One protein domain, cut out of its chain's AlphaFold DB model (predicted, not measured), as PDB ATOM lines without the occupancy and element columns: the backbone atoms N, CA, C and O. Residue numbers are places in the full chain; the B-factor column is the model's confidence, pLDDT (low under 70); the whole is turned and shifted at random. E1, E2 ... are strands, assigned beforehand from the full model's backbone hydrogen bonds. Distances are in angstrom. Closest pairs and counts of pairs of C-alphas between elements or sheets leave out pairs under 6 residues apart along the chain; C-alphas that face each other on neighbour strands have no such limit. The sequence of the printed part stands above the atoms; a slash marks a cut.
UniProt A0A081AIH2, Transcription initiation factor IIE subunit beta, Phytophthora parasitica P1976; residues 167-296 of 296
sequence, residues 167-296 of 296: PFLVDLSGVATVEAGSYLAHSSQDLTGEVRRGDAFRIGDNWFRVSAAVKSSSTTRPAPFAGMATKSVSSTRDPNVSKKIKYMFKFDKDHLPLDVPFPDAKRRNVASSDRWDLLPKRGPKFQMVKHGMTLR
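AT A GLANCE: This is residues 167 to 296 of the 296 residues of the protein "Transcription initiation factor IIE subunit beta" of Phytophthora parasitica P1976 (UniProt A0A081AIH2). With little regular structure, this is a body mostly of long loops, with a small twisted antiparallel sheet, E1-E6-E3-E4, toward one side of it, a separate antiparallel pair, E2 and E5, and the long unnamed stretch of residues 210 to 254 reaching away from the sheet. The 130 printed residues include no named helix and six strands, E1 to E6 in chain order, holding 22 residues: all strand. It is compact, with a radius of gyration of the C-alphas of 14.1 A and spans of 41 by 35 by 25 A.

HOW THE PARTS SIT: Edge strand E1, residues 169 to 171, is antiparallel to E6, residues 288 to 291; N 170 and O 290 are 2.9 A apart. E6 is antiparallel to E3, residues 200 to 203, with N 202 and O 289 at 2.7 A. E3 and E4, residues 206 to 209, form a hairpin, with N 208 and O 201 at 2.8 A. E2, residues 184 to 187, is antiparallel to E5, residues 255 to 257, with N 185 and O 256 at 2.9 A. E2 and E6 are apart.

IN THESE COORDINATES: E1 begins at C-alpha 169 (72.774, -30.698, 98.612). E6, 10.7 A long, ends at C-alpha 291 (70.597, -29.027, 94.694).

THE WHOLE: The printed part has no cut. The link from E4 to E5 is long, 45 residues. Residues 266 to 274 and 293 to 296 are among those with pLDDT under 70.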
ATOM      1  N   PRO A 167      77.831 -26.139  96.341       79.75
ATOM      2  CA  PRO A 167      76.660 -26.986  96.196       79.75
ATOM      3  C   PRO A 167      76.077 -27.261  97.583       79.75
ATOM      4  O   PRO A 167      76.678 -27.950  98.404       79.75
ATOM      5  N   PHE A 168      74.891 -26.723  97.841       86.56
ATOM      6  CA  PHE A 168      74.081 -27.116  98.983       86.56
ATOM      7  C   PHE A 168      73.200 -28.281  98.540       86.56
ATOM      8  O   PHE A 168      72.284 -28.086  97.743       86.56
ATOM      9  N   LEU A 169      73.519 -29.497  98.982       91.38
ATOM     10  CA  LEU A 169      72.774 -30.698  98.612       91.38
ATOM     11  C   LEU A 169      71.740 -31.039  99.680       91.38
ATOM     12  O   LEU A 169      72.005 -30.907 100.872       91.38
ATOM     13  N   VAL A 170      70.573 -31.486  99.231       93.31
ATOM     14  CA  VAL A 170      69.466 -31.915 100.088       93.31
ATOM     15  C   VAL A 170      69.063 -33.322  99.681       93.31
ATOM     16  O   VAL A 170      68.879 -33.584  98.488       93.31
ATOM     17  N   ASP A 171      68.932 -34.207 100.665       95.31
ATOM     18  CA  ASP A 171      68.428 -35.560 100.455       95.31
ATOM     19  C   ASP A 171      66.968 -35.509 100.000       95.31
ATOM     20  O   ASP A 171      66.165 -34.736 100.524       95.31
ATOM     21  N   LEU A 172      66.641 -36.321  98.997       95.31
ATOM     22  CA  LEU A 172      65.261 -36.554  98.589       95.31
ATOM     23  C   LEU A 172      64.707 -37.747  99.351       95.31
ATOM     24  O   LEU A 172      65.429 -38.714  99.608       95.31
ATOM     25  N   SER A 173      63.421 -37.704  99.686       93.88
ATOM     26  CA  SER A 173      62.827 -38.787 100.462       93.88
ATOM     27  C   SER A 173      62.786 -40.113  99.682       93.88
ATOM     28  O   SER A 173      62.568 -40.169  98.472       93.88
ATOM     29  N   GLY A 174      62.964 -41.232 100.386       92.12
ATOM     30  CA  GLY A 174      62.912 -42.568  99.787       92.12
ATOM     31  C   GLY A 174      64.134 -42.944  98.939       92.12
ATOM     32  O   GLY A 174      65.214 -42.380  99.063       92.12
ATOM     33  N   VAL A 175      63.978 -43.975  98.106       94.50
ATOM     34  CA  VAL A 175      65.041 -44.526  97.252       94.50
ATOM     35  C   VAL A 175      64.545 -44.748  95.828       94.50
ATOM     36  O   VAL A 175      63.414 -45.193  95.617       94.50
ATOM     37  N   ALA A 176      65.414 -44.494  94.849       95.56
ATOM     38  CA  ALA A 176      65.138 -44.779  93.444       95.56
ATOM     39  C   ALA A 176      65.573 -46.197  93.076       95.56
ATOM     40  O   ALA A 176      66.719 -46.583  93.298       95.56
ATOM     41  N   THR A 177      64.673 -46.949  92.448       95.38
ATOM     42  CA  THR A 177      64.980 -48.197  91.744       95.38
ATOM     43  C   THR A 177      65.067 -47.904  90.253       95.38
ATOM     44  O   THR A 177      64.088 -47.458  89.652       95.38
ATOM     45  N   VAL A 178      66.228 -48.137  89.642       92.62
ATOM     46  CA  VAL A 178      66.462 -47.833  88.224       92.62
ATOM     47  C   VAL A 178      67.316 -48.905  87.554       92.62
ATOM     48  O   VAL A 178      68.205 -49.488  88.172       92.62
ATOM     49  N   GLU A 179      67.028 -49.173  86.284       90.50
ATOM     50  CA  GLU A 179      67.777 -50.102  85.438       90.50
ATOM     51  C   GLU A 179      68.574 -49.334  84.378       90.50
ATOM     52  O   GLU A 179      68.154 -48.279  83.895       90.50
ATOM     53  N   ALA A 180      69.718 -49.888  83.982       89.50
ATOM     54  CA  ALA A 180      70.545 -49.318  82.931       89.50
ATOM     55  C   ALA A 180      69.764 -49.174  81.611       89.50
ATOM     56  O   ALA A 180      69.098 -50.100  81.147       89.50
ATOM     57  N   GLY A 181      69.855 -47.998  80.993       89.00
ATOM     58  CA  GLY A 181      69.190 -47.665  79.733       89.00
ATOM     59  C   GLY A 181      67.769 -47.146  79.890       89.00
ATOM     60  O   GLY A 181      67.187 -46.699  78.899       89.00
ATOM     61  N   SER A 182      67.219 -47.189  81.105       91.12
ATOM     62  CA  SER A 182      65.897 -46.647  81.398       91.12
ATOM     63  C   SER A 182      65.933 -45.126  81.506       91.12
ATOM     64  O   SER A 182      66.895 -44.552  82.014       91.12
ATOM     65  N   TYR A 183      64.858 -44.483  81.058       93.50
ATOM     66  CA  TYR A 183      64.566 -43.075  81.330       93.50
ATOM     67  C   TYR A 183      63.533 -42.908  82.454       93.50
ATOM     68  O   TYR A 183      63.043 -41.806  82.694       93.50
ATOM     69  N   LEU A 184      63.173 -43.990  83.139       93.94
ATOM     70  CA  LEU A 184      62.270 -43.979  84.280       93.94
ATOM     71  C   LEU A 184      62.945 -44.653  85.467       93.94
ATOM     72  O   LEU A 184      63.459 -45.766  85.359       93.94
ATOM     73  N   ALA A 185      62.883 -43.995  86.615       95.12
ATOM     74  CA  ALA A 185      63.163 -44.592  87.906       95.12
ATOM     75  C   ALA A 185      61.848 -44.761  88.675       95.12
ATOM     76  O   ALA A 185      60.948 -43.925  88.583       95.12
ATOM     77  N   HIS A 186      61.741 -45.846  89.437       95.50
ATOM     78  CA  HIS A 186      60.678 -46.006  90.419       95.50
ATOM     79  C   HIS A 186      61.113 -45.394  91.749       95.50
ATOM     80  O   HIS A 186      62.161 -45.776  92.270       95.50
ATOM     81  N   SER A 187      60.325 -44.473  92.299       94.50
ATOM     82  CA  SER A 187      60.560 -43.933  93.642       94.50
ATOM     83  C   SER A 187      59.768 -44.717  94.683       94.50
ATOM     84  O   SER A 187      58.602 -45.027  94.466       94.50
ATOM     85  N   SER A 188      60.377 -45.009  95.835       94.62
ATOM     86  CA  SER A 188      59.671 -45.646  96.954       94.62
ATOM     87  C   SER A 188      58.748 -44.696  97.732       94.62
ATOM     88  O   SER A 188      58.030 -45.149  98.620       94.62
ATOM     89  N   GLN A 189      58.835 -43.387  97.480       94.81
ATOM     90  CA  GLN A 189      58.031 -42.340  98.117       94.81
ATOM     91  C   GLN A 189      57.632 -41.265  97.102       94.81
ATOM     92  O   GLN A 189      58.278 -41.110  96.063       94.81
ATOM     93  N   ASP A 190      56.580 -40.508  97.416       94.56
ATOM     94  CA  ASP A 190      56.094 -39.441  96.547       94.56
ATOM     95  C   ASP A 190      57.012 -38.214  96.589       94.56
ATOM     96  O   ASP A 190      57.028 -37.460  97.558       94.56
ATOM     97  N   LEU A 191      57.750 -38.004  95.498       94.25
ATOM     98  CA  LEU A 191      58.684 -36.891  95.339       94.25
ATOM     99  C   LEU A 191      58.059 -35.649  94.695       94.25
ATOM    100  O   LEU A 191      58.755 -34.650  94.502       94.25
ATOM    101  N   THR A 192      56.777 -35.676  94.321       90.94
ATOM    102  CA  THR A 192      56.151 -34.568  93.575       90.94
ATOM    103  C   THR A 192      56.078 -33.262  94.373       90.94
ATOM    104  O   THR A 192      56.030 -32.184  93.781       90.94
ATOM    105  N   GLY A 193      56.132 -33.343  95.708       90.06
ATOM    106  CA  GLY A 193      56.266 -32.188  96.600       90.06
ATOM    107  C   GLY A 193      57.703 -31.682  96.780       90.06
ATOM    108  O   GLY A 193      57.901 -30.561  97.245       90.06
ATOM    109  N   GLU A 194      58.707 -32.475  96.399       91.62
ATOM    110  CA  GLU A 194      60.124 -32.175  96.623       91.62
ATOM    111  C   GLU A 194      60.854 -31.743  95.353       91.62
ATOM    112  O   GLU A 194      61.720 -30.872  95.420       91.62
ATOM    113  N   VAL A 195      60.526 -32.325  94.198       91.50
ATOM    114  CA  VAL A 195      61.134 -31.985  92.904       91.50
ATOM    115  C   VAL A 195      60.077 -31.695  91.854       91.50
ATOM    116  O   VAL A 195      58.976 -32.244  91.856       91.50
ATOM    117  N   ARG A 196      60.432 -30.829  90.909       90.50
ATOM    118  CA  ARG A 196      59.597 -30.445  89.773       90.50
ATOM    119  C   ARG A 196      60.278 -30.806  88.466       90.50
ATOM    120  O   ARG A 196      61.492 -30.985  88.405       90.50
ATOM    121  N   ARG A 197      59.502 -30.875  87.379       90.38
ATOM    122  CA  ARG A 197      60.075 -31.043  86.036       90.38
ATOM    123  C   ARG A 197      61.109 -29.963  85.751       90.38
ATOM    124  O   ARG A 197      60.853 -28.775  85.919       90.38
ATOM    125  N   GLY A 198      62.259 -30.409  85.277       89.88
ATOM    126  CA  GLY A 198      63.436 -29.600  85.053       89.88
ATOM    127  C   GLY A 198      64.406 -29.576  86.229       89.88
ATOM    128  O   GLY A 198      65.555 -29.235  85.983       89.88
ATOM    129  N   ASP A 199      64.025 -29.939  87.455       91.50
ATOM    130  CA  ASP A 199      64.961 -29.907  88.585       91.50
ATOM    131  C   ASP A 199      66.104 -30.897  88.381       91.50
ATOM    132  O   ASP A 199      65.898 -32.010  87.892       91.50
ATOM    133  N   ALA A 200      67.311 -30.472  88.757       93.19
ATOM    134  CA  ALA A 200      68.494 -31.317  88.748       93.19
ATOM    135  C   ALA A 200      68.567 -32.130  90.045       93.19
ATOM    136  O   ALA A 200      68.508 -31.575  91.146       93.19
ATOM    137  N   PHE A 201      68.729 -33.440  89.906       95.19
ATOM    138  CA  PHE A 201      68.840 -34.380  91.011       95.19
ATOM    139  C   PHE A 201      69.813 -35.503  90.651       95.19
ATOM    140  O   PHE A 201      70.121 -35.734  89.482       95.19
ATOM    141  N   ARG A 202      70.333 -36.192  91.656       95.62
ATOM    142  CA  ARG A 202      71.336 -37.240  91.512       95.62
ATOM    143  C   ARG A 202      70.753 -38.564  91.976       95.62
ATOM    144  O   ARG A 202      70.155 -38.617  93.046       95.62
ATOM    145  N   ILE A 203      70.964 -39.621  91.196       94.94
ATOM    146  CA  ILE A 203      70.684 -41.010  91.579       94.94
ATOM    147  C   ILE A 203      72.025 -41.741  91.639       94.94
ATOM    148  O   ILE A 203      72.694 -41.902  90.613       94.94
ATOM    149  N   GLY A 204      72.433 -42.168  92.837       90.38
ATOM    150  CA  GLY A 204      73.791 -42.677  93.050       90.38
ATOM    151  C   GLY A 204      74.822 -41.591  92.729       90.38
ATOM    152  O   GLY A 204      74.767 -40.508  93.311       90.38
ATOM    153  N   ASP A 205      75.702 -41.855  91.761       90.75
ATOM    154  CA  ASP A 205      76.764 -40.927  91.338       90.75
ATOM    155  C   ASP A 205      76.407 -40.089  90.099       90.75
ATOM    156  O   ASP A 205      77.201 -39.261  89.655       90.75
ATOM    157  N   ASN A 206      75.216 -40.282  89.523       93.25
ATOM    158  CA  ASN A 206      74.854 -39.696  88.232       93.25
ATOM    159  C   ASN A 206      73.796 -38.605  88.383       93.25
ATOM    160  O   ASN A 206      72.768 -38.812  89.029       93.25
ATOM    161  N   TRP A 207      74.049 -37.450  87.766       94.94
ATOM    162  CA  TRP A 207      73.125 -36.318  87.728       94.94
ATOM    163  C   TRP A 207      72.158 -36.409  86.548       94.94
ATOM    164  O   TRP A 207      72.556 -36.663  85.407       94.94
ATOM    165  N   PHE A 208      70.898 -36.105  86.830       94.94
ATOM    166  CA  PHE A 208      69.775 -36.100  85.904       94.94
ATOM    167  C   PHE A 208      68.944 -34.840  86.102       94.94
ATOM    168  O   PHE A 208      69.038 -34.158  87.125       94.94
ATOM    169  N   ARG A 209      68.074 -34.566  85.135       93.81
ATOM    170  CA  ARG A 209      66.943 -33.661  85.319       93.81
ATOM    171  C   ARG A 209      65.635 -34.420  85.280       93.81
ATOM    172  O   ARG A 209      65.489 -35.368  84.510       93.81
ATOM    173  N   VAL A 210      64.667 -33.965  86.074       94.06
ATOM    174  CA  VAL A 210      63.301 -34.488  85.992       94.06
ATOM    175  C   VAL A 210      62.768 -34.145  84.605       94.06
ATOM    176  O   VAL A 210      62.546 -32.974  84.297       94.06
ATOM    177  N   SER A 211      62.608 -35.140  83.734       92.88
ATOM    178  CA  SER A 211      62.361 -34.886  82.311       92.88
ATOM    179  C   SER A 211      61.116 -34.032  82.089       92.88
ATOM    180  O   SER A 211      60.042 -34.333  82.608       92.88
ATOM    181  N   ALA A 212      61.234 -32.992  81.269       91.00
ATOM    182  CA  ALA A 212      60.111 -32.167  80.825       91.00
ATOM    183  C   ALA A 212      59.742 -32.427  79.356       91.00
ATOM    184  O   ALA A 212      58.961 -31.668  78.779       91.00
ATOM    185  N   ALA A 213      60.279 -33.496  78.753       90.00
ATOM    186  CA  ALA A 213      60.045 -33.811  77.353       90.00
ATOM    187  C   ALA A 213      58.542 -33.936  77.073       90.00
ATOM    188  O   ALA A 213      57.812 -34.622  77.792       90.00
ATOM    189  N   VAL A 214      58.074 -33.254  76.030       88.31
ATOM    190  CA  VAL A 214      56.669 -33.258  75.611       88.31
ATOM    191  C   VAL A 214      56.463 -34.361  74.582       88.31
ATOM    192  O   VAL A 214      57.346 -34.647  73.774       88.31
ATOM    193  N   LYS A 215      55.295 -35.005  74.613       84.19
ATOM    194  CA  LYS A 215      54.922 -36.023  73.638       84.19
ATOM    195  C   LYS A 215      54.798 -35.378  72.254       84.19
ATOM    196  O   LYS A 215      53.882 -34.594  72.017       84.19
ATOM    197  N   SER A 216      55.716 -35.728  71.360       79.50
ATOM    198  CA  SER A 216      55.667 -35.403  69.932       79.50
ATOM    199  C   SER A 216      55.010 -36.549  69.149       79.50
ATOM    200  O   SER A 216      54.860 -37.655  69.670       79.50
ATOM    201  N   SER A 217      54.616 -36.295  67.899       64.25
ATOM    202  CA  SER A 217      54.141 -37.325  66.963       64.25
ATOM    203  C   SER A 217      55.210 -38.380  66.647       64.25
ATOM    204  O   SER A 217      54.864 -39.495  66.264       64.25
ATOM    205  N   SER A 218      56.493 -38.061  66.850       69.38
ATOM    206  CA  SER A 218      57.603 -39.010  66.771       69.38
ATOM    207  C   SER A 218      57.948 -39.592  68.149       69.38
ATOM    208  O   SER A 218      58.229 -38.859  69.101       69.38
ATOM    209  N   THR A 219      57.981 -40.925  68.257       62.59
ATOM    210  CA  THR A 219      58.479 -41.645  69.446       62.59
ATOM    211  C   THR A 219      60.005 -41.600  69.465       62.59
ATOM    212  O   THR A 219      60.691 -42.580  69.185       62.59
ATOM    213  N   THR A 220      60.547 -40.417  69.725       79.62
ATOM    214  CA  THR A 220      61.984 -40.212  69.919       79.62
ATOM    215  C   THR A 220      62.312 -40.258  71.401       79.62
ATOM    216  O   THR A 220      61.473 -39.945  72.247       79.62
ATOM    217  N   ARG A 221      63.534 -40.685  71.727       83.88
ATOM    218  CA  ARG A 221      64.008 -40.669  73.110       83.88
ATOM    219  C   ARG A 221      64.070 -39.217  73.610       83.88
ATOM    220  O   ARG A 221      64.412 -38.328  72.825       83.88
ATOM    221  N   PRO A 222      63.777 -38.968  74.895       83.44
ATOM    222  CA  PRO A 222      63.945 -37.650  75.488       83.44
ATOM    223  C   PRO A 222      65.379 -37.150  75.315       83.44
ATOM    224  O   PRO A 222      66.337 -37.916  75.440       83.44
ATOM    225  N   ALA A 223      65.503 -35.851  75.061       85.50
ATOM    226  CA  ALA A 223      66.772 -35.141  75.073       85.50
ATOM    227  C   ALA A 223      66.833 -34.193  76.284       85.50
ATOM    228  O   ALA A 223      65.787 -33.692  76.719       85.50
ATOM    229  N   PRO A 224      68.040 -33.879  76.792       85.56
ATOM    230  CA  PRO A 224      68.221 -32.846  77.805       85.56
ATOM    231  C   PRO A 224      67.533 -31.537  77.415       85.56
ATOM    232  O   PRO A 224      67.637 -31.091  76.271       85.56
ATOM    233  N   PHE A 225      66.852 -30.915  78.378       85.69
ATOM    234  CA  PHE A 225      66.103 -29.659  78.217       85.69
ATOM    235  C   PHE A 225      64.913 -29.697  77.242       85.69
ATOM    236  O   PHE A 225      64.286 -28.662  77.005       85.69
ATOM    237  N   ALA A 226      64.548 -30.861  76.691       84.06
ATOM    238  CA  ALA A 226      63.377 -30.976  75.826       84.06
ATOM    239  C   ALA A 226      62.105 -30.526  76.565       84.06
ATOM    240  O   ALA A 226      61.847 -30.947  77.691       84.06
ATOM    241  N   GLY A 227      61.305 -29.671  75.920       77.06
ATOM    242  CA  GLY A 227      60.076 -29.126  76.506       77.06
ATOM    243  C   GLY A 227      60.284 -28.041  77.571       77.06
ATOM    244  O   GLY A 227      59.303 -27.609  78.177       77.06
ATOM    245  N   MET A 228      61.520 -27.581  77.803       78.25
ATOM    246  CA  MET A 228      61.830 -26.518  78.765       78.25
ATOM    247  C   MET A 228      61.999 -25.164  78.066       78.25
ATOM    248  O   MET A 228      62.707 -25.053  77.069       78.25
ATOM    249  N   ALA A 229      61.370 -24.117  78.610       73.44
ATOM    250  CA  ALA A 229      61.541 -22.743  78.123       73.44
ATOM    251  C   ALA A 229      62.869 -22.113  78.587       73.44
ATOM    252  O   ALA A 229      63.431 -21.262  77.900       73.44
ATOM    253  N   THR A 230      63.365 -22.538  79.751       75.06
ATOM    254  CA  THR A 230      64.644 -22.129  80.340       75.06
ATOM    255  C   THR A 230      65.443 -23.370  80.708       75.06
ATOM    256  O   THR A 230      64.874 -24.373  81.129       75.06
ATOM    257  N   LYS A 231      66.773 -23.316  80.584       82.25
ATOM    258  CA  LYS A 231      67.638 -24.455  80.934       82.25
ATOM    259  C   LYS A 231      67.760 -24.660  82.448       82.25
ATOM    260  O   LYS A 231      68.179 -25.722  82.883       82.25
ATOM    261  N   SER A 232      67.384 -23.681  83.273       81.31
ATOM    262  CA  SER A 232      67.253 -23.831  84.731       81.31
ATOM    263  C   SER A 232      65.844 -23.506  85.202       81.31
ATOM    264  O   SER A 232      65.177 -22.639  84.638       81.31
ATOM    265  N   VAL A 233      65.392 -24.215  86.237       75.50
ATOM    266  CA  VAL A 233      64.104 -23.951  86.879       75.50
ATOM    267  C   VAL A 233      64.274 -22.722  87.764       75.50
ATOM    268  O   VAL A 233      64.920 -22.781  88.804       75.50
ATOM    269  N   SER A 234      63.746 -21.593  87.306       67.19
ATOM    270  CA  SER A 234      63.731 -20.321  88.039       67.19
ATOM    271  C   SER A 234      62.318 -19.777  88.248       67.19
ATOM    272  O   SER A 234      62.120 -18.837  89.010       67.19
ATOM    273  N   SER A 235      61.323 -20.362  87.574       65.62
ATOM    274  CA  SER A 235      59.928 -19.957  87.707       65.62
ATOM    275  C   SER A 235      59.282 -20.609  88.926       65.62
ATOM    276  O   SER A 235      59.441 -21.804  89.169       65.62
ATOM    277  N   THR A 236      58.474 -19.834  89.645       64.56
ATOM    278  CA  THR A 236      57.611 -20.340  90.718       64.56
ATOM    279  C   THR A 236      56.439 -21.164  90.186       64.56
ATOM    280  O   THR A 236      55.883 -21.974  90.932       64.56
ATOM    281  N   ARG A 237      56.079 -20.999  88.901       70.31
ATOM    282  CA  ARG A 237      55.009 -21.757  88.248       70.31
ATOM    283  C   ARG A 237      55.396 -23.225  88.185       70.31
ATOM    284  O   ARG A 237      56.383 -23.576  87.549       70.31
ATOM    285  N   ASP A 238      54.570 -24.075  88.782       68.56
ATOM    286  CA  ASP A 238      54.789 -25.512  88.731       68.56
ATOM    287  C   ASP A 238      54.494 -26.057  87.317       68.56
ATOM    288  O   ASP A 238      53.338 -26.017  86.864       68.56
ATOM    289  N   PRO A 239      55.511 -26.561  86.589       69.12
ATOM    290  CA  PRO A 239      55.302 -27.180  85.284       69.12
ATOM    291  C   PRO A 239      54.389 -28.413  85.355       69.12
ATOM    292  O   PRO A 239      53.712 -28.724  84.375       69.12
ATOM    293  N   ASN A 240      54.286 -29.076  86.509       68.44
ATOM    294  CA  ASN A 240      53.494 -30.296  86.676       68.44
ATOM    295  C   ASN A 240      51.978 -30.061  86.656       68.44
ATOM    296  O   ASN A 240      51.216 -30.991  86.402       68.44
ATOM    297  N   VAL A 241      51.524 -28.824  86.875       65.38
ATOM    298  CA  VAL A 241      50.094 -28.489  87.014       65.38
ATOM    299  C   VAL A 241      49.448 -28.113  85.670       65.38
ATOM    300  O   VAL A 241      48.225 -28.016  85.538       65.38
ATOM    301  N   SER A 242      50.248 -27.910  84.618       68.56
ATOM    302  CA  SER A 242      49.745 -27.459  83.318       68.56
ATOM    303  C   SER A 242      49.010 -28.571  82.556       68.56
ATOM    304  O   SER A 242      49.612 -29.319  81.790       68.56
ATOM    305  N   LYS A 243      47.673 -28.612  82.658       69.38
ATOM    306  CA  LYS A 243      46.811 -29.557  81.909       69.38
ATOM    307  C   LYS A 243      46.930 -29.455  80.380       69.38
ATOM    308  O   LYS A 243      46.492 -30.356  79.671       69.38
ATOM    309  N   LYS A 244      47.497 -28.359  79.862       75.94
ATOM    310  CA  LYS A 244      47.693 -28.132  78.421       75.94
ATOM    311  C   LYS A 244      48.900 -28.886  77.854       75.94
ATOM    312  O   LYS A 244      48.972 -29.067  76.644       75.94
ATOM    313  N   ILE A 245      49.852 -29.299  78.697       82.00
ATOM    314  CA  ILE A 245      51.108 -29.912  78.248       82.00
ATOM    315  C   ILE A 245      51.032 -31.421  78.459       82.00
ATOM    316  O   ILE A 245      50.866 -31.904  79.576       82.00
ATOM    317  N   LYS A 246      51.177 -32.180  77.371       86.44
ATOM    318  CA  LYS A 246      51.181 -33.643  77.413       86.44
ATOM    319  C   LYS A 246      52.620 -34.145  77.429       86.44
ATOM    320  O   LYS A 246      53.234 -34.297  76.379       86.44
ATOM    321  N   TYR A 247      53.168 -34.364  78.618       88.69
ATOM    322  CA  TYR A 247      54.530 -34.873  78.778       88.69
ATOM    323  C   TYR A 247      54.687 -36.300  78.233       88.69
ATOM    324  O   TYR A 247      53.732 -37.077  78.201       88.69
ATOM    325  N   MET A 248      55.903 -36.631  77.794       89.75
ATOM    326  CA  MET A 248      56.275 -37.948  77.279       89.75
ATOM    327  C   MET A 248      56.163 -39.017  78.368       89.75
ATOM    328  O   MET A 248      55.577 -40.070  78.135       89.75
ATOM    329  N   PHE A 249      56.655 -38.706  79.568       90.69
ATOM    330  CA  PHE A 249      56.580 -39.581  80.732       90.69
ATOM    331  C   PHE A 249      55.680 -39.016  81.815       90.69
ATOM    332  O   PHE A 249      55.607 -37.796  82.006       90.69
ATOM    333  N   LYS A 250      55.056 -39.911  82.580       90.56
ATOM    334  CA  LYS A 250      54.385 -39.552  83.829       90.56
ATOM    335  C   LYS A 250      55.416 -39.095  84.861       90.56
ATOM    336  O   LYS A 250      56.551 -39.559  84.861       90.56
ATOM    337  N   PHE A 251      55.001 -38.150  85.692       93.06
ATOM    338  CA  PHE A 251      55.704 -37.769  86.906       93.06
ATOM    339  C   PHE A 251      54.645 -37.754  87.999       93.06
ATOM    340  O   PHE A 251      53.736 -36.927  87.955       93.06
ATOM    341  N   ASP A 252      54.695 -38.756  88.862       91.56
ATOM    342  CA  ASP A 252      53.738 -38.999  89.937       91.56
ATOM    343  C   ASP A 252      54.465 -39.697  91.096       91.56
ATOM    344  O   ASP A 252      55.692 -39.821  91.071       91.56
ATOM    345  N   LYS A 253      53.717 -40.162  92.100       91.94
ATOM    346  CA  LYS A 253      54.268 -40.797  93.301       91.94
ATOM    347  C   LYS A 253      55.220 -41.974  93.033       91.94
ATOM    348  O   LYS A 253      56.090 -42.232  93.854       91.94
ATOM    349  N   ASP A 254      55.048 -42.680  91.911       91.94
ATOM    350  CA  ASP A 254      55.798 -43.898  91.593       91.94
ATOM    351  C   ASP A 254      56.796 -43.687  90.446       91.94
ATOM    352  O   ASP A 254      57.758 -44.449  90.340       91.94
ATOM    353  N   HIS A 255      56.568 -42.698  89.574       93.88
ATOM    354  CA  HIS A 255      57.336 -42.485  88.344       93.88
ATOM    355  C   HIS A 255      58.221 -41.246  88.451       93.88
ATOM    356  O   HIS A 255      57.723 -40.122  88.431       93.88
ATOM    357  N   LEU A 256      59.539 -41.446  88.448       95.56
ATOM    358  CA  LEU A 256      60.540 -40.386  88.405       95.56
ATOM    359  C   LEU A 256      61.244 -40.382  87.034       95.56
ATOM    360  O   LEU A 256      62.084 -41.246  86.772       95.56
ATOM    361  N   PRO A 257      60.900 -39.452  86.125       95.31
ATOM    362  CA  PRO A 257      61.429 -39.456  84.769       95.31
ATOM    363  C   PRO A 257      62.795 -38.777  84.652       95.31
ATOM    364  O   PRO A 257      63.007 -37.692  85.188       95.31
ATOM    365  N   LEU A 258      63.686 -39.376  83.868       94.81
ATOM    366  CA  LEU A 258      65.056 -38.931  83.605       94.81
ATOM    367  C   LEU A 258      65.154 -38.257  82.231       94.81
ATOM    368  O   LEU A 258      64.461 -38.631  81.282       94.81
ATOM    369  N   ASP A 259      66.015 -37.249  82.110       92.44
ATOM    370  CA  ASP A 259      66.285 -36.532  80.857       92.44
ATOM    371  C   ASP A 259      67.262 -37.272  79.924       92.44
ATOM    372  O   ASP A 259      67.253 -37.044  78.713       92.44
ATOM    373  N   VAL A 260      68.066 -38.176  80.482       92.50
ATOM    374  CA  VAL A 260      69.025 -39.056  79.796       92.50
ATOM    375  C   VAL A 260      68.897 -40.487  80.341       92.50
ATOM    376  O   VAL A 260      68.404 -40.658  81.459       92.50
ATOM    377  N   PRO A 261      69.312 -41.530  79.592       92.31
ATOM    378  CA  PRO A 261      69.179 -42.896  80.076       92.31
ATOM    379  C   PRO A 261      70.135 -43.134  81.246       92.31
ATOM    380  O   PRO A 261      71.274 -42.665  81.227       92.31
ATOM    381  N   PHE A 262      69.699 -43.912  82.236       91.69
ATOM    382  CA  PHE A 262      70.569 -44.315  83.336       91.69
ATOM    383  C   PHE A 262      71.769 -45.116  82.796       91.69
ATOM    384  O   PHE A 262      71.573 -46.030  81.984       91.69
ATOM    385  N   PRO A 263      73.011 -44.792  83.189       89.69
ATOM    386  CA  PRO A 263      74.189 -45.435  82.623       89.69
ATOM    387  C   PRO A 263      74.318 -46.899  83.064       89.69
ATOM    388  O   PRO A 263      73.842 -47.311  84.118       89.69
ATOM    389  N   ASP A 264      75.004 -47.691  82.245       82.75
ATOM    390  CA  ASP A 264      75.383 -49.068  82.535       82.75
ATOM    391  C   ASP A 264      76.848 -49.055  82.955       82.75
ATOM    392  O   ASP A 264      77.724 -48.696  82.167       82.75
ATOM    393  N   ALA A 265      77.135 -49.489  84.181       71.44
ATOM    394  CA  ALA A 265      78.509 -49.608  84.664       71.44
ATOM    395  C   ALA A 265      79.361 -50.561  83.796       71.44
ATOM    396  O   ALA A 265      80.587 -50.463  83.795       71.44
ATOM    397  N   LYS A 266      78.729 -51.484  83.053       67.94
ATOM    398  CA  LYS A 266      79.398 -52.501  82.231       67.94
ATOM    399  C   LYS A 266      79.383 -52.202  80.729       67.94
ATOM    400  O   LYS A 266      80.131 -52.846  79.994       67.94
ATOM    401  N   ARG A 267      78.564 -51.263  80.233       61.94
ATOM    402  CA  ARG A 267      78.424 -50.980  78.790       61.94
ATOM    403  C   ARG A 267      78.449 -49.482  78.499       61.94
ATOM    404  O   ARG A 267      77.667 -48.717  79.041       61.94
ATOM    405  N   ARG A 268      79.300 -49.066  77.553       56.56
ATOM    406  CA  ARG A 268      79.401 -47.654  77.130       56.56
ATOM    407  C   ARG A 268      78.210 -47.168  76.286       56.56
ATOM    408  O   ARG A 268      77.968 -45.971  76.249       56.56
ATOM    409  N   ASN A 269      77.460 -48.070  75.642       56.94
ATOM    410  CA  ASN A 269      76.301 -47.735  74.802       56.94
ATOM    411  C   ASN A 269      75.019 -48.373  75.350       56.94
ATOM    412  O   ASN A 269      74.703 -49.524  75.057       56.94
ATOM    413  N   VAL A 270      74.284 -47.607  76.152       60.06
ATOM    414  CA  VAL A 270      73.070 -48.061  76.862       60.06
ATOM    415  C   VAL A 270      71.784 -47.560  76.201       60.06
ATOM    416  O   VAL A 270      70.691 -48.066  76.452       60.06
ATOM    417  N   ALA A 271      71.919 -46.620  75.264       58.44
ATOM    418  CA  ALA A 271      70.828 -46.078  74.461       58.44
ATOM    419  C   ALA A 271      70.241 -47.083  73.442       58.44
ATOM    420  O   ALA A 271      69.512 -46.678  72.546       58.44
ATOM    421  N   SER A 272      70.536 -48.381  73.567       59.09
ATOM    422  CA  SER A 272      69.983 -49.454  72.729       59.09
ATOM    423  C   SER A 272      68.962 -50.332  73.463       59.09
ATOM    424  O   SER A 272      68.499 -51.312  72.892       59.09
ATOM    425  N   SER A 273      68.610 -50.030  74.721       67.44
ATOM    426  CA  SER A 273      67.560 -50.788  75.419       67.44
ATOM    427  C   SER A 273      66.204 -50.576  74.741       67.44
ATOM    428  O   SER A 273      65.798 -49.426  74.554       67.44
ATOM    429  N   ASP A 274      65.503 -51.668  74.422       69.19
ATOM    430  CA  ASP A 274      64.148 -51.667  73.845       69.19
ATOM    431  C   ASP A 274      63.059 -51.287  74.862       69.19
ATOM    432  O   ASP A 274      61.912 -51.067  74.490       69.19
ATOM    433  N   ARG A 275      63.404 -51.205  76.155       77.38
ATOM    434  CA  ARG A 275      62.469 -50.946  77.270       77.38
ATOM    435  C   ARG A 275      62.724 -49.615  77.974       77.38
ATOM    436  O   ARG A 275      62.480 -49.476  79.167       77.38
ATOM    437  N   TRP A 276      63.269 -48.648  77.246       84.44
ATOM    438  CA  TRP A 276      63.711 -47.359  77.779       84.44
ATOM    439  C   TRP A 276      62.576 -46.503  78.379       84.44
ATOM    440  O   TRP A 276      62.858 -45.601  79.166       84.44
ATOM    441  N   ASP A 277      61.322 -46.782  78.019       84.69
ATOM    442  CA  ASP A 277      60.099 -46.080  78.425       84.69
ATOM    443  C   ASP A 277      59.256 -46.836  79.470       84.69
ATOM    444  O   ASP A 277      58.179 -46.369  79.852       84.69
ATOM    445  N   LEU A 278      59.725 -47.994  79.948       86.81
ATOM    446  CA  LEU A 278      59.021 -48.801  80.941       86.81
ATOM    447  C   LEU A 278      59.553 -48.541  82.350       86.81
ATOM    448  O   LEU A 278      60.759 -48.438  82.573       86.81
ATOM    449  N   LEU A 279      58.641 -48.486  83.323       88.50
ATOM    450  CA  LEU A 279      59.015 -48.369  84.728       88.50
ATOM    451  C   LEU A 279      59.756 -49.647  85.181       88.50
ATOM    452  O   LEU A 279      59.210 -50.749  85.020       88.50
ATOM    453  N   PRO A 280      60.961 -49.529  85.767       86.31
ATOM    454  CA  PRO A 280      61.698 -50.671  86.294       86.31
ATOM    455  C   PRO A 280      60.909 -51.388  87.390       86.31
ATOM    456  O   PRO A 280      60.436 -50.765  88.339       86.31
ATOM    457  N   LYS A 281      60.771 -52.716  87.278       79.12
ATOM    458  CA  LYS A 281      60.048 -53.533  88.276       79.12
ATOM    459  C   LYS A 281      60.959 -54.054  89.385       79.12
ATOM    460  O   LYS A 281      60.488 -54.397  90.466       79.12
ATOM    461  N   ARG A 282      62.249 -54.200  89.089       79.62
ATOM    462  CA  ARG A 282      63.313 -54.658  89.989       79.62
ATOM    463  C   ARG A 282      64.576 -53.886  89.614       79.62
ATOM    464  O   ARG A 282      64.620 -53.262  88.566       79.62
ATOM    465  N   GLY A 283      65.592 -53.894  90.462       81.50
ATOM    466  CA  GLY A 283      66.846 -53.224  90.138       81.50
ATOM    467  C   GLY A 283      67.611 -52.767  91.370       81.50
ATOM    468  O   GLY A 283      67.115 -52.904  92.495       81.50
ATOM    469  N   PRO A 284      68.829 -52.248  91.163       88.19
ATOM    470  CA  PRO A 284      69.580 -51.597  92.220       88.19
ATOM    471  C   PRO A 284      68.807 -50.390  92.761       88.19
ATOM    472  O   PRO A 284      68.111 -49.687  92.023       88.19
ATOM    473  N   LYS A 285      68.934 -50.182  94.072       92.81
ATOM    474  CA  LYS A 285      68.324 -49.068  94.794       92.81
ATOM    475  C   LYS A 285      69.392 -48.045  95.129       92.81
ATOM    476  O   LYS A 285      70.458 -48.418  95.615       92.81
ATOM    477  N   PHE A 286      69.087 -46.775  94.918       94.94
ATOM    478  CA  PHE A 286      70.018 -45.684  95.152       94.94
ATOM    479  C   PHE A 286      69.384 -44.595  96.003       94.94
ATOM    480  O   PHE A 286      68.193 -44.301  95.877       94.94
ATOM    481  N   GLN A 287      70.224 -43.975  96.829       95.38
ATOM    482  CA  GLN A 287      69.891 -42.715  97.476       95.38
ATOM    483  C   GLN A 287      69.823 -41.600  96.438       95.38
ATOM    484  O   GLN A 287      70.500 -41.649  95.398       95.38
ATOM    485  N   MET A 288      68.997 -40.607  96.736       96.44
ATOM    486  CA  MET A 288      68.751 -39.478  95.860       96.44
ATOM    487  C   MET A 288      69.039 -38.171  96.579       96.44
ATOM    488  O   MET A 288      68.667 -37.994  97.732       96.44
ATOM    489  N   VAL A 289      69.668 -37.241  95.868       95.75
ATOM    490  CA  VAL A 289      69.910 -35.884  96.366       95.75
ATOM    491  C   VAL A 289      69.583 -34.871  95.284       95.75
ATOM    492  O   VAL A 289      69.634 -35.187  94.097       95.75
ATOM    493  N   LYS A 290      69.292 -33.634  95.661       93.50
ATOM    494  CA  LYS A 290      69.154 -32.511  94.727       93.50
ATOM    495  C   LYS A 290      69.983 -31.324  95.179       93.50
ATOM    496  O   LYS A 290      70.399 -31.247  96.333       93.50
ATOM    497  N   HIS A 291      70.158 -30.358  94.283       89.38
ATOM    498  CA  HIS A 291      70.597 -29.027  94.694       89.38
ATOM    499  C   HIS A 291      69.467 -28.342  95.469       89.38
ATOM    500  O   HIS A 291      68.348 -28.213  94.969       89.38
ATOM    501  N   GLY A 292      69.750 -27.909  96.691       80.62
ATOM    502  CA  GLY A 292      68.884 -27.028  97.459       80.62
ATOM    503  C   GLY A 292      68.932 -25.587  96.944       80.62
ATOM    504  O   GLY A 292      69.732 -25.227  96.075       80.62
ATOM    505  N   MET A 293      68.047 -24.745  97.478       65.88
ATOM    506  CA  MET A 293      68.089 -23.311  97.195       65.88
ATOM    507  C   MET A 293      69.253 -22.676  97.951       65.88
ATOM    508  O   MET A 293      69.269 -22.656  99.178       65.88
ATOM    509  N   THR A 294      70.210 -22.126  97.212       55.28
ATOM    510  CA  THR A 294      71.154 -21.148  97.739       55.28
ATOM    511  C   THR A 294      70.483 -19.778  97.679       55.28
ATOM    512  O   THR A 294      70.269 -19.238  96.596       55.28
ATOM    513  N   LEU A 295      70.091 -19.240  98.838       40.22
ATOM    514  CA  LEU A 295      69.718 -17.830  98.954       40.22
ATOM    515  C   LEU A 295      70.963 -16.999  98.608       40.22
ATOM    516  O   LEU A 295      72.002 -17.157  99.251       40.22
ATOM    517  N   ARG A 296      70.866 -16.168  97.573       39.72
ATOM    518  CA  ARG A 296      71.755 -15.027  97.355       39.72
ATOM    519  C   ARG A 296      70.943 -13.764  97.560       39.72
ATOM    520  O   ARG A 296      69.786 -13.756  97.079       39.72
TER     521      ARG A 296